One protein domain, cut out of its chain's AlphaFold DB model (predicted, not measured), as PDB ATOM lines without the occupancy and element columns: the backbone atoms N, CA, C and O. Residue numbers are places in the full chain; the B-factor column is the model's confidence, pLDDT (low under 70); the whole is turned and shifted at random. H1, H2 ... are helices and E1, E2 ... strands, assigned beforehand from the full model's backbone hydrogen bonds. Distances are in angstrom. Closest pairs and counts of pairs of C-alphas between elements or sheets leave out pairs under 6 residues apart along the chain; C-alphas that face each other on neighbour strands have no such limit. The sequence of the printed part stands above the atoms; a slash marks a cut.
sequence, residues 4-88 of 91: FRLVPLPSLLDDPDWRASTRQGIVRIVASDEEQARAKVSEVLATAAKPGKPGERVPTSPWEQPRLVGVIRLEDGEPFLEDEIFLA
ATOM      1  N   PHE A   4     -21.688  46.017  80.002       94.38
ATOM      2  CA  PHE A   4     -21.816  44.569  79.995       94.38
ATOM      3  C   PHE A   4     -21.323  44.006  81.317       94.38
ATOM      4  O   PHE A   4     -20.318  44.464  81.860       94.38
ATOM      5  N   ARG A   5     -22.033  43.001  81.820       95.00
ATOM      6  CA  ARG A   5     -21.668  42.210  82.987       95.00
ATOM      7  C   ARG A   5     -21.223  40.832  82.532       95.00
ATOM      8  O   ARG A   5     -21.996  40.108  81.910       95.00
ATOM      9  N   LEU A   6     -19.991  40.478  82.857       94.94
ATOM     10  CA  LEU A   6     -19.427  39.158  82.665       94.94
ATOM     11  C   LEU A   6     -19.553  38.390  83.978       94.94
ATOM     12  O   LEU A   6     -19.023  38.802  85.011       94.94
ATOM     13  N   VAL A   7     -20.281  37.280  83.923       94.69
ATOM     14  CA  VAL A   7     -20.587  36.430  85.072       94.69
ATOM     15  C   VAL A   7     -19.903  35.078  84.870       94.69
ATOM     16  O   VAL A   7     -20.332  34.305  84.007       94.69
ATOM     17  N   PRO A   8     -18.842  34.775  85.636       93.62
ATOM     18  CA  PRO A   8     -18.279  33.434  85.702       93.62
ATOM     19  C   PRO A   8     -19.344  32.410  86.089       93.62
ATOM     20  O   PRO A   8     -20.125  32.643  87.012       93.62
ATOM     21  N   LEU A   9     -19.378  31.265  85.411       92.25
ATOM     22  CA  LEU A   9     -20.285  30.180  85.767       92.25
ATOM     23  C   LEU A   9     -19.739  29.446  87.003       92.25
ATOM     24  O   LEU A   9     -18.692  28.804  86.895       92.25
ATOM     25  N   PRO A  10     -20.435  29.477  88.161       87.75
ATOM     26  CA  PRO A  10     -19.898  28.952  89.422       87.75
ATOM     27  C   PRO A  10     -19.503  27.474  89.345       87.75
ATOM     28  O   PRO A  10     -18.480  27.068  89.888       87.75
ATOM     29  N   SER A  11     -20.276  26.673  88.607       90.81
ATOM     30  CA  SER A  11     -20.033  25.238  88.422       90.81
ATOM     31  C   SER A  11     -18.803  24.912  87.566       90.81
ATOM     32  O   SER A  11     -18.435  23.747  87.469       90.81
ATOM     33  N   LEU A  12     -18.196  25.909  86.913       91.81
ATOM     34  CA  LEU A  12     -17.062  25.749  85.999       91.81
ATOM     35  C   LEU A  12     -15.837  26.561  86.439       91.81
ATOM     36  O   LEU A  12     -14.901  26.716  85.660       91.81
ATOM     37  N   LEU A  13     -15.821  27.067  87.677       88.06
ATOM     38  CA  LEU A  13     -14.672  27.794  88.230       88.06
ATOM     39  C   LEU A  13     -13.442  26.906  88.468       88.06
ATOM     40  O   LEU A  13     -12.330  27.419  88.534       88.06
ATOM     41  N   ASP A  14     -13.630  25.588  88.562       88.75
ATOM     42  CA  ASP A  14     -12.539  24.608  88.669       88.75
ATOM     43  C   ASP A  14     -11.903  24.275  87.301       88.75
ATOM     44  O   ASP A  14     -10.922  23.537  87.224       88.75
ATOM     45  N   ASP A  15     -12.436  24.817  86.195       89.25
ATOM     46  CA  ASP A  15     -11.876  24.584  84.861       89.25
ATOM     47  C   ASP A  15     -10.425  25.107  84.780       89.25
ATOM     48  O   ASP A  15     -10.149  26.234  85.207       89.25
ATOM     49  N   PRO A  16      -9.479  24.327  84.219       86.75
ATOM     50  CA  PRO A  16      -8.067  24.703  84.165       86.75
ATOM     51  C   PRO A  16      -7.807  26.019  83.425       86.75
ATOM     52  O   PRO A  16      -6.793  26.666  83.698       86.75
ATOM     53  N   ASP A  17      -8.702  26.437  82.528       87.56
ATOM     54  CA  ASP A  17      -8.595  27.717  81.833       87.56
ATOM     55  C   ASP A  17      -8.701  28.910  82.803       87.56
ATOM     56  O   ASP A  17      -8.070  29.939  82.570       87.56
ATOM     57  N   TRP A  18      -9.371  28.776  83.958       89.25
ATOM     58  CA  TRP A  18      -9.404  29.839  84.973       89.25
ATOM     59  C   TRP A  18      -8.038  30.183  85.559       89.25
ATOM     60  O   TRP A  18      -7.840  31.302  86.025       89.25
ATOM     61  N   ARG A  19      -7.058  29.277  85.455       84.94
ATOM     62  CA  ARG A  19      -5.665  29.551  85.844       84.94
ATOM     63  C   ARG A  19      -5.012  30.625  84.971       84.94
ATOM     64  O   ARG A  19      -3.982  31.167  85.365       84.94
ATOM     65  N   ALA A  20      -5.585  30.925  83.802       83.62
ATOM     66  CA  ALA A  20      -5.160  32.029  82.949       83.62
ATOM     67  C   ALA A  20      -5.713  33.391  83.395       83.62
ATOM     68  O   ALA A  20      -5.377  34.392  82.766       83.62
ATOM     69  N   SER A  21      -6.522  33.473  84.462       85.81
ATOM     70  CA  SER A  21      -7.041  34.744  84.964       85.81
ATOM     71  C   SER A  21      -6.686  35.039  86.418       85.81
ATOM     72  O   SER A  21      -6.630  34.154  87.265       85.81
ATOM     73  N   THR A  22      -6.471  36.323  86.705       84.81
ATOM     74  CA  THR A  22      -6.183  36.838  88.048       84.81
ATOM     75  C   THR A  22      -7.423  36.926  88.941       84.81
ATOM     76  O   THR A  22      -7.286  37.093  90.154       84.81
ATOM     77  N   ARG A  23      -8.636  36.821  88.375       86.75
ATOM     78  CA  ARG A  23      -9.904  36.954  89.105       86.75
ATOM     79  C   ARG A  23     -10.943  35.950  88.601       86.75
ATOM     80  O   ARG A  23     -11.009  35.662  87.414       86.75
ATOM     81  N   GLN A  24     -11.789  35.475  89.515       89.88
ATOM     82  CA  GLN A  24     -12.896  34.537  89.256       89.88
ATOM     83  C   GLN A  24     -14.259  35.082  89.741       89.88
ATOM     84  O   GLN A  24     -15.151  34.319  90.097       89.88
ATOM     85  N   GLY A  25     -14.409  36.409  89.803       90.88
ATOM     86  CA  GLY A  25     -15.595  37.112  90.318       90.88
ATOM     87  C   GLY A  25     -16.334  37.888  89.229       90.88
ATOM     88  O   GLY A  25     -15.885  37.934  88.091       90.88
ATOM     89  N   ILE A  26     -17.458  38.521  89.555       94.38
ATOM     90  CA  ILE A  26     -18.275  39.237  88.559       94.38
ATOM     91  C   ILE A  26     -17.543  40.498  88.075       94.38
ATOM     92  O   ILE A  26     -16.902  41.202  88.859       94.38
ATOM     93  N   VAL A  27     -17.640  40.791  86.778       94.25
ATOM     94  CA  VAL A  27     -16.987  41.950  86.157       94.25
ATOM     95  C   VAL A  27     -17.994  42.766  85.364       94.25
ATOM     96  O   VAL A  27     -18.754  42.216  84.574       94.25
ATOM     97  N   ARG A  28     -17.963  44.087  85.517       93.62
ATOM     98  CA  ARG A  28     -18.711  45.044  84.701       93.62
ATOM     99  C   ARG A  28     -17.751  45.883  83.882       93.62
ATOM    100  O   ARG A  28     -16.781  46.405  84.420       93.62
ATOM    101  N   ILE A  29     -18.031  46.037  82.596       92.69
ATOM    102  CA  ILE A  29     -17.194  46.804  81.675       92.69
ATOM    103  C   ILE A  29     -18.045  47.558  80.660       92.69
ATOM    104  O   ILE A  29     -19.141  47.129  80.299       92.69
ATOM    105  N   VAL A  30     -17.529  48.682  80.172       92.00
ATOM    106  CA  VAL A  30     -18.134  49.421  79.061       92.00
ATOM    107  C   VAL A  30     -17.507  48.960  77.745       92.00
ATOM    108  O   VAL A  30     -16.292  49.057  77.539       92.00
ATOM    109  N   ALA A  31     -18.345  48.484  76.829       91.44
ATOM    110  CA  ALA A  31     -17.922  47.991  75.524       91.44
ATOM    111  C   ALA A  31     -18.960  48.324  74.448       91.44
ATOM    112  O   ALA A  31     -20.060  48.780  74.756       91.44
ATOM    113  N   SER A  32     -18.611  48.134  73.179       90.69
ATOM    114  CA  SER A  32     -19.565  48.289  72.072       90.69
ATOM    115  C   SER A  32     -20.506  47.085  71.945       90.69
ATOM    116  O   SER A  32     -21.681  47.251  71.619       90.69
ATOM    117  N   ASP A  33     -19.993  45.894  72.239       92.62
ATOM    118  CA  ASP A  33     -20.621  44.597  72.005       92.62
ATOM    119  C   ASP A  33     -20.016  43.534  72.943       92.62
ATOM    120  O   ASP A  33     -19.051  43.793  73.671       92.62
ATOM    121  N   GLU A  34     -20.617  42.343  72.954       93.25
ATOM    122  CA  GLU A  34     -20.219  41.248  73.844       93.25
ATOM    123  C   GLU A  34     -18.805  40.732  73.552       93.25
ATOM    124  O   GLU A  34     -18.077  40.396  74.482       93.25
ATOM    125  N   GLU A  35     -18.399  40.686  72.281       92.19
ATOM    126  CA  GLU A  35     -17.074  40.207  71.878       92.19
ATOM    127  C   GLU A  35     -15.990  41.168  72.373       92.19
ATOM    128  O   GLU A  35     -15.041  40.753  73.040       92.19
ATOM    129  N   GLN A  36     -16.194  42.471  72.174       91.81
ATOM    130  CA  GLN A  36     -15.309  43.500  72.707       91.81
ATOM    131  C   GLN A  36     -15.273  43.485  74.243       91.81
ATOM    132  O   GLN A  36     -14.211  43.688  74.832       91.81
ATOM    133  N   ALA A  37     -16.409  43.244  74.910       92.94
ATOM    134  CA  ALA A  37     -16.448  43.128  76.366       92.94
ATOM    135  C   ALA A  37     -15.558  41.971  76.844       92.94
ATOM    136  O   ALA A  37     -14.742  42.154  77.745       92.94
ATOM    137  N   ARG A  38     -15.656  40.802  76.203       93.12
ATOM    138  CA  ARG A  38     -14.819  39.634  76.511       93.12
ATOM    139  C   ARG A  38     -13.342  39.890  76.270       93.12
ATOM    140  O   ARG A  38     -12.549  39.613  77.165       93.12
ATOM    141  N   ALA A  39     -12.985  40.446  75.115       91.25
ATOM    142  CA  ALA A  39     -11.599  40.739  74.765       91.25
ATOM    143  C   ALA A  39     -10.954  41.703  75.774       91.25
ATOM    144  O   ALA A  39      -9.870  41.434  76.279       91.25
ATOM    145  N   LYS A  40     -11.658  42.776  76.155       91.38
ATOM    146  CA  LYS A  40     -11.160  43.740  77.146       91.38
ATOM    147  C   LYS A  40     -10.993  43.131  78.537       91.38
ATOM    148  O   LYS A  40      -9.973  43.346  79.180       91.38
ATOM    149  N   VAL A  41     -11.981  42.370  79.019       91.38
ATOM    150  CA  VAL A  41     -11.855  41.704  80.327       91.38
ATOM    151  C   VAL A  41     -10.736  40.664  80.293       91.38
ATOM    152  O   VAL A  41      -9.971  40.573  81.249       91.38
ATOM    153  N   SER A  42     -10.619  39.920  79.191       90.12
ATOM    154  CA  SER A  42      -9.528  38.976  78.955       90.12
ATOM    155  C   SER A  42      -8.175  39.660  79.058       90.12
ATOM    156  O   SER A  42      -7.334  39.183  79.799       90.12
ATOM    157  N   GLU A  43      -7.986  40.797  78.391       88.38
ATOM    158  CA  GLU A  43      -6.732  41.551  78.404       88.38
ATOM    159  C   GLU A  43      -6.385  42.080  79.802       88.38
ATOM    160  O   GLU A  43      -5.278  41.859  80.291       88.38
ATOM    161  N   VAL A  44      -7.345  42.709  80.487       88.12
ATOM    162  CA  VAL A  44      -7.123  43.312  81.813       88.12
ATOM    163  C   VAL A  44      -6.907  42.257  82.901       88.12
ATOM    164  O   VAL A  44      -6.109  42.452  83.819       88.12
ATOM    165  N   LEU A  45      -7.628  41.135  82.830       87.81
ATOM    166  CA  LEU A  45      -7.565  40.056  83.821       87.81
ATOM    167  C   LEU A  45      -6.715  38.871  83.363       87.81
ATOM    168  O   LEU A  45      -6.705  37.840  84.049       87.81
ATOM    169  N   ALA A  46      -6.008  38.999  82.238       81.44
ATOM    170  CA  ALA A  46      -5.054  38.007  81.779       81.44
ATOM    171  C   ALA A  46      -3.961  37.873  82.832       81.44
ATOM    172  O   ALA A  46      -3.247  38.814  83.177       81.44
ATOM    173  N   THR A  47      -3.789  36.658  83.328       72.62
ATOM    174  CA  THR A  47      -2.526  36.298  83.955       72.62
ATOM    175  C   THR A  47      -1.527  36.066  82.836       72.62
ATOM    176  O   THR A  47      -1.859  35.423  81.842       72.62
ATOM    177  N   ALA A  48      -0.290  36.538  83.002       61.12
ATOM    178  CA  ALA A  48       0.828  36.080  82.188       61.12
ATOM    179  C   ALA A  48       0.979  34.567  82.406       61.12
ATOM    180  O   ALA A  48       1.687  34.122  83.315       61.12
ATOM    181  N   ALA A  49       0.231  33.778  81.637       56.31
ATOM    182  CA  ALA A  49       0.254  32.336  81.698       56.31
ATOM    183  C   ALA A  49       1.681  31.925  81.347       56.31
ATOM    184  O   ALA A  49       2.119  32.041  80.201       56.31
ATOM    185  N   LYS A  50       2.451  31.516  82.359       55.69
ATOM    186  CA  LYS A  50       3.768  30.945  82.111       55.69
ATOM    187  C   LYS A  50       3.526  29.699  81.266       55.69
ATOM    188  O   LYS A  50       2.734  28.861  81.704       55.69
ATOM    189  N   PRO A  51       4.149  29.567  80.082       55.34
ATOM    190  CA  PRO A  51       4.059  28.324  79.342       55.34
ATOM    191  C   PRO A  51       4.498  27.203  80.286       55.34
ATOM    192  O   PRO A  51       5.544  27.296  80.935       55.34
ATOM    193  N   GLY A  52       3.625  26.206  80.436       60.69
ATOM    194  CA  GLY A  52       3.884  25.036  81.259       60.69
ATOM    195  C   GLY A  52       5.037  24.203  80.705       60.69
ATOM    196  O   GLY A  52       5.801  24.626  79.831       60.69
ATOM    197  N   LYS A  53       5.174  22.973  81.205       66.31
ATOM    198  CA  LYS A  53       6.147  22.021  80.651       66.31
ATOM    199  C   LYS A  53       5.918  21.839  79.138       66.31
ATOM    200  O   LYS A  53       4.779  21.940  78.684       66.31
ATOM    201  N   PRO A  54       6.962  21.521  78.351       60.31
ATOM    202  CA  PRO A  54       6.784  21.201  76.938       60.31
ATOM    203  C   PRO A  54       5.736  20.087  76.771       60.31
ATOM    204  O   PRO A  54       5.886  19.011  77.348       60.31
ATOM    205  N   GLY A  55       4.670  20.366  76.013       69.12
ATOM    206  CA  GLY A  55       3.522  19.469  75.813       69.12
ATOM    207  C   GLY A  55       2.290  19.775  76.677       69.12
ATOM    208  O   GLY A  55       1.234  19.192  76.446       69.12
ATOM    209  N   GLU A  56       2.388  20.695  77.638       70.25
ATOM    210  CA  GLU A  56       1.241  21.169  78.413       70.25
ATOM    211  C   GLU A  56       0.432  22.183  77.591       70.25
ATOM    212  O   GLU A  56       0.987  23.088  76.962       70.25
ATOM    213  N   ARG A  57      -0.894  22.017  77.563       73.19
ATOM    214  CA  ARG A  57      -1.797  22.946  76.874       73.19
ATOM    215  C   ARG A  57      -1.701  24.319  77.540       73.19
ATOM    216  O   ARG A  57      -1.899  24.426  78.747       73.19
ATOM    217  N   VAL A  58      -1.452  25.363  76.749       71.00
ATOM    218  CA  VAL A  58      -1.548  26.748  77.226       71.00
ATOM    219  C   VAL A  58      -3.024  27.034  77.534       71.00
ATOM    220  O   VAL A  58      -3.852  26.868  76.633       71.00
ATOM    221  N   PRO A  59      -3.377  27.397  78.780       72.94
ATOM    222  CA  PRO A  59      -4.757  27.701  79.128       72.94
ATOM    223  C   PRO A  59      -5.227  28.924  78.337       72.94
ATOM    224  O   PRO A  59      -4.498  29.908  78.192       72.94
ATOM    225  N   THR A  60      -6.428  28.831  77.779       81.75
ATOM    226  CA  THR A  60      -7.052  29.934  77.040       81.75
ATOM    227  C   THR A  60      -7.780  30.821  78.036       81.75
ATOM    228  O   THR A  60      -8.334  30.312  79.006       81.75
ATOM    229  N   SER A  61      -7.813  32.136  77.816       87.88
ATOM    230  CA  SER A  61      -8.511  33.037  78.733       87.88
ATOM    231  C   SER A  61      -9.968  32.598  78.935       87.88
ATOM    232  O   SER A  61     -10.687  32.383  77.953       87.88
ATOM    233  N   PRO A  62     -10.438  32.442  80.185       91.94
ATOM    234  CA  PRO A  62     -11.795  31.981  80.462       91.94
ATOM    235  C   PRO A  62     -12.841  33.028  80.051       91.94
ATOM    236  O   PRO A  62     -13.963  32.678  79.692       91.94
ATOM    237  N   TRP A  63     -12.465  34.309  80.039       92.44
ATOM    238  CA  TRP A  63     -13.338  35.438  79.712       92.44
ATOM    239  C   TRP A  63     -13.785  35.455  78.250       92.44
ATOM    240  O   TRP A  63     -14.914  35.847  77.949       92.44
ATOM    241  N   GLU A  64     -12.941  34.950  77.352       91.31
ATOM    242  CA  GLU A  64     -13.247  34.805  75.924       91.31
ATOM    243  C   GLU A  64     -14.119  33.581  75.637       91.31
ATOM    244  O   GLU A  64     -14.665  33.443  74.545       91.31
ATOM    245  N   GLN A  65     -14.304  32.700  76.623       91.06
ATOM    246  CA  GLN A  65     -15.029  31.454  76.445       91.06
ATOM    247  C   GLN A  65     -16.494  31.594  76.890       91.06
ATOM    248  O   GLN A  65     -16.780  31.624  78.092       91.06
ATOM    249  N   PRO A  66     -17.469  31.571  75.958       91.50
ATOM    250  CA  PRO A  66     -18.888  31.670  76.310       91.50
ATOM    251  C   PRO A  66     -19.381  30.475  77.140       91.50
ATOM    252  O   PRO A  66     -20.383  30.587  77.839       91.50
ATOM    253  N   ARG A  67     -18.657  29.346  77.107       92.88
ATOM    254  CA  ARG A  67     -18.944  28.164  77.933       92.88
ATOM    255  C   ARG A  67     -18.602  28.353  79.414       92.88
ATOM    256  O   ARG A  67     -19.079  27.562  80.209       92.88
ATOM    257  N   LEU A  68     -17.729  29.306  79.763       92.62
ATOM    258  CA  LEU A  68     -17.242  29.536  81.134       92.62
ATOM    259  C   LEU A  68     -17.792  30.830  81.732       92.62
ATOM    260  O   LEU A  68     -17.932  30.933  82.950       92.62
ATOM    261  N   VAL A  69     -18.096  31.812  80.883       95.00
ATOM    262  CA  VAL A  69     -18.524  33.145  81.301       95.00
ATOM    263  C   VAL A  69     -19.758  33.562  80.515       95.00
ATOM    264  O   VAL A  69     -19.707  33.701  79.290       95.00
ATOM    265  N   GLY A  70     -20.852  33.824  81.226       94.75
ATOM    266  CA  GLY A  70     -22.038  34.469  80.670       94.75
ATOM    267  C   GLY A  70     -21.819  35.971  80.500       94.75
ATOM    268  O   GLY A  70     -21.116  36.588  81.297       94.75
ATOM    269  N   VAL A  71     -22.422  36.564  79.471       95.00
ATOM    270  CA  VAL A  71     -22.434  38.018  79.263       95.00
ATOM    271  C   VAL A  71     -23.873  38.499  79.346       95.00
ATOM    272  O   VAL A  71     -24.780  37.887  78.788       95.00
ATOM    273  N   ILE A  72     -24.079  39.591  80.072       94.38
ATOM    274  CA  ILE A  72     -25.371  40.249  80.214       94.38
ATOM    275  C   ILE A  72     -25.173  41.701  79.804       94.38
ATOM    276  O   ILE A  72     -24.384  42.425  80.412       94.38
ATOM    277  N   ARG A  73     -25.885  42.139  78.766       94.12
ATOM    278  CA  ARG A  73     -25.969  43.561  78.439       94.12
ATOM    279  C   ARG A  73     -26.829  44.248  79.492       94.12
ATOM    280  O   ARG A  73     -27.955  43.828  79.732       94.12
ATOM    281  N   LEU A  74     -26.292  45.294  80.100       92.81
ATOM    282  CA  LEU A  74     -26.973  46.056  81.134       92.81
ATOM    283  C   LEU A  74     -27.668  47.275  80.535       92.81
ATOM    284  O   LEU A  74     -27.143  47.922  79.620       92.81
ATOM    285  N   GLU A  75     -28.826  47.593  81.097       89.56
ATOM    286  CA  GLU A  75     -29.532  48.844  80.853       89.56
ATOM    287  C   GLU A  75     -29.032  49.948  81.798       89.56
ATOM    288  O   GLU A  75     -28.263  49.708  82.738       89.56
ATOM    289  N   ASP A  76     -29.421  51.187  81.506       80.94
ATOM    290  CA  ASP A  76     -29.093  52.327  82.359       80.94
ATOM    291  C   ASP A  76     -29.769  52.174  83.733       80.94
ATOM    292  O   ASP A  76     -30.942  51.817  83.817       80.94
ATOM    293  N   GLY A  77     -29.018  52.404  84.813       82.00
ATOM    294  CA  GLY A  77     -29.517  52.262  86.187       82.00
ATOM    295  C   GLY A  77     -29.412  50.860  86.803       82.00
ATOM    296  O   GLY A  77     -29.751  50.704  87.975       82.00
ATOM    297  N   GLU A  78     -28.895  49.860  86.078       86.81
ATOM    298  CA  GLU A  78     -28.703  48.510  86.628       86.81
ATOM    299  C   GLU A  78     -27.763  48.518  87.854       86.81
ATOM    300  O   GLU A  78     -26.627  49.016  87.749       86.81
ATOM    301  N   PRO A  79     -28.182  47.947  89.003       88.00
ATOM    302  CA  PRO A  79     -27.444  48.039  90.258       88.00
ATOM    303  C   PRO A  79     -26.115  47.285  90.193       88.00
ATOM    304  O   PRO A  79     -25.978  46.289  89.477       88.00
ATOM    305  N   PHE A  80     -25.136  47.757  90.963       86.19
ATOM    306  CA  PHE A  80     -23.897  47.020  91.208       86.19
ATOM    307  C   PHE A  80     -24.164  45.808  92.104       86.19
ATOM    308  O   PHE A  80     -24.952  45.894  93.045       86.19
ATOM    309  N   LEU A  81     -23.511  44.684  91.807       88.38
ATOM    310  CA  LEU A  81     -23.558  43.492  92.660       88.38
ATOM    311  C   LEU A  81     -22.427  43.530  93.696       88.38
ATOM    312  O   LEU A  81     -21.393  44.147  93.464       88.38
ATOM    313  N   GLU A  82     -22.608  42.837  94.821       79.75
ATOM    314  CA  GLU A  82     -21.688  42.878  95.971       79.75
ATOM    315  C   GLU A  82     -20.239  42.452  95.642       79.75
ATOM    316  O   GLU A  82     -19.303  43.018  96.196       79.75
ATOM    317  N   ASP A  83     -20.045  41.510  94.710       82.81
ATOM    318  CA  ASP A  83     -18.719  41.023  94.269       82.81
ATOM    319  C   ASP A  83     -18.322  41.525  92.861       82.81
ATOM    320  O   ASP A  83     -17.344  41.075  92.253       82.81
ATOM    321  N   GLU A  84     -19.098  42.459  92.304       90.38
ATOM    322  CA  GLU A  84     -18.834  43.026  90.985       90.38
ATOM    323  C   GLU A  84     -17.708  44.059  91.041       90.38
ATOM    324  O   GLU A  84     -17.770  45.030  91.794       90.38
ATOM    325  N   ILE A  85     -16.706  43.896  90.176       91.06
ATOM    326  CA  ILE A  85     -15.734  44.958  89.910       91.06
ATOM    327  C   ILE A  85     -16.083  45.696  88.628       91.06
ATOM    328  O   ILE A  85     -16.445  45.087  87.623       91.06
ATOM    329  N   PHE A  86     -15.920  47.014  88.648       89.25
ATOM    330  CA  PHE A  86     -15.965  47.812  87.435       89.25
ATOM    331  C   PHE A  86     -14.568  47.905  86.825       89.25
ATOM    332  O   PHE A  86     -13.651  48.437  87.450       89.25
ATOM    333  N   LEU A  87     -14.417  47.421  85.596       87.00
ATOM    334  CA  LEU A  87     -13.249  47.701  84.776       87.00
ATOM    335  C   LEU A  87     -13.559  48.937  83.940       87.00
ATOM    336  O   LEU A  87     -14.391  48.903  83.027       87.00
ATOM    337  N   ALA A  88     -12.913  50.048  84.286       76.50
ATOM    338  CA  ALA A  88     -12.976  51.241  83.463       76.50
ATOM    339  C   ALA A  88     -12.351  50.928  82.092       76.50
ATOM    340  O   ALA A  88     -11.311  50.268  82.048       76.50
TER     341      ALA A  88
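This is residues 4 to 88 of the 91 residues of an uncharacterized protein of Roseomonas gilardii (UniProt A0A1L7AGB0). What would one see first? A small twisted sheet of four strands has the helix H2 packed across one of its faces, while a long loop, residues 46 to 68, swings far out from the end of H2 before the chain returns to the sheet at E3. The short helix H1 lies off the sheet. What is it built of? The printed part has 85 residues, with two named helices and four named strands in the order E1, H1, E2, H2, E3, E4, of mixed class, with under half of the residues in named elements; the sheet, E3 E1 E2 E4, is mixed. How large is it? It is compact by its radius of gyration of the C-alphas, 13.2 A, yet elongated in outline, with spans of 48 by 25 by 18 A.

Where does the first half run? E1 is residues 4 to 8, 13.0 A long, and starts at C-alpha 4 (-21.816, 44.569, 79.995). H1 is residues 16 to 20, 8.0 A, and E2 is residues 27 to 30, 10.4 A. What follows? H2 is residues 34 to 45, 16.2 A, and begins at C-alpha 34 (-20.219, 41.248, 73.844). E3 is residues 69 to 74, 15.4 A; E4 is residues 85 to 87, 6.3 A, and ends at C-alpha 87 (-13.249, 47.701, 84.776).

How do the strands pair? E1 is antiparallel to E2, with N 6 and O 27 at 2.7 A, and antiparallel to E3, with N 5 and O 72 at 2.8 A. E2 and the edge strand E4 are parallel, at 31 degrees, with N 28 and O 85 at 2.8 A. Where is H2? It is on the sheet at a height of 7.9 A, over E1 and E2, and runs across the strands, only just, at 62 degrees to E1 on the local plane; its closest C-alphas to E2 are Ala 37 and Ile 29, 6.5 A. This makes two layers, a helix on one face of a sheet; E2, H2 and E3 form a split strand-helix-strand unit, two strands running the same way with E1 between them in the sheet, its crossover right-handed. And H1? It is not on the sheet and is only just apart from H2, at 8.4 A. How are the helix backbones? In H2 every O i to N i+4 pair is within hydrogen-bond range; in H1 0 of 1 is, with 2 of 2 O i to N i+3 pairs.

How far does it reach? The two C-alphas farthest apart, those of Pro 54 and Gly 77, are 48.7 A apart. Is the printed part whole, and how sure? It has no cut; the link from H2 to E3 is long, with 23 residues, and residues 48 to 55 are under 70 in pLDDT.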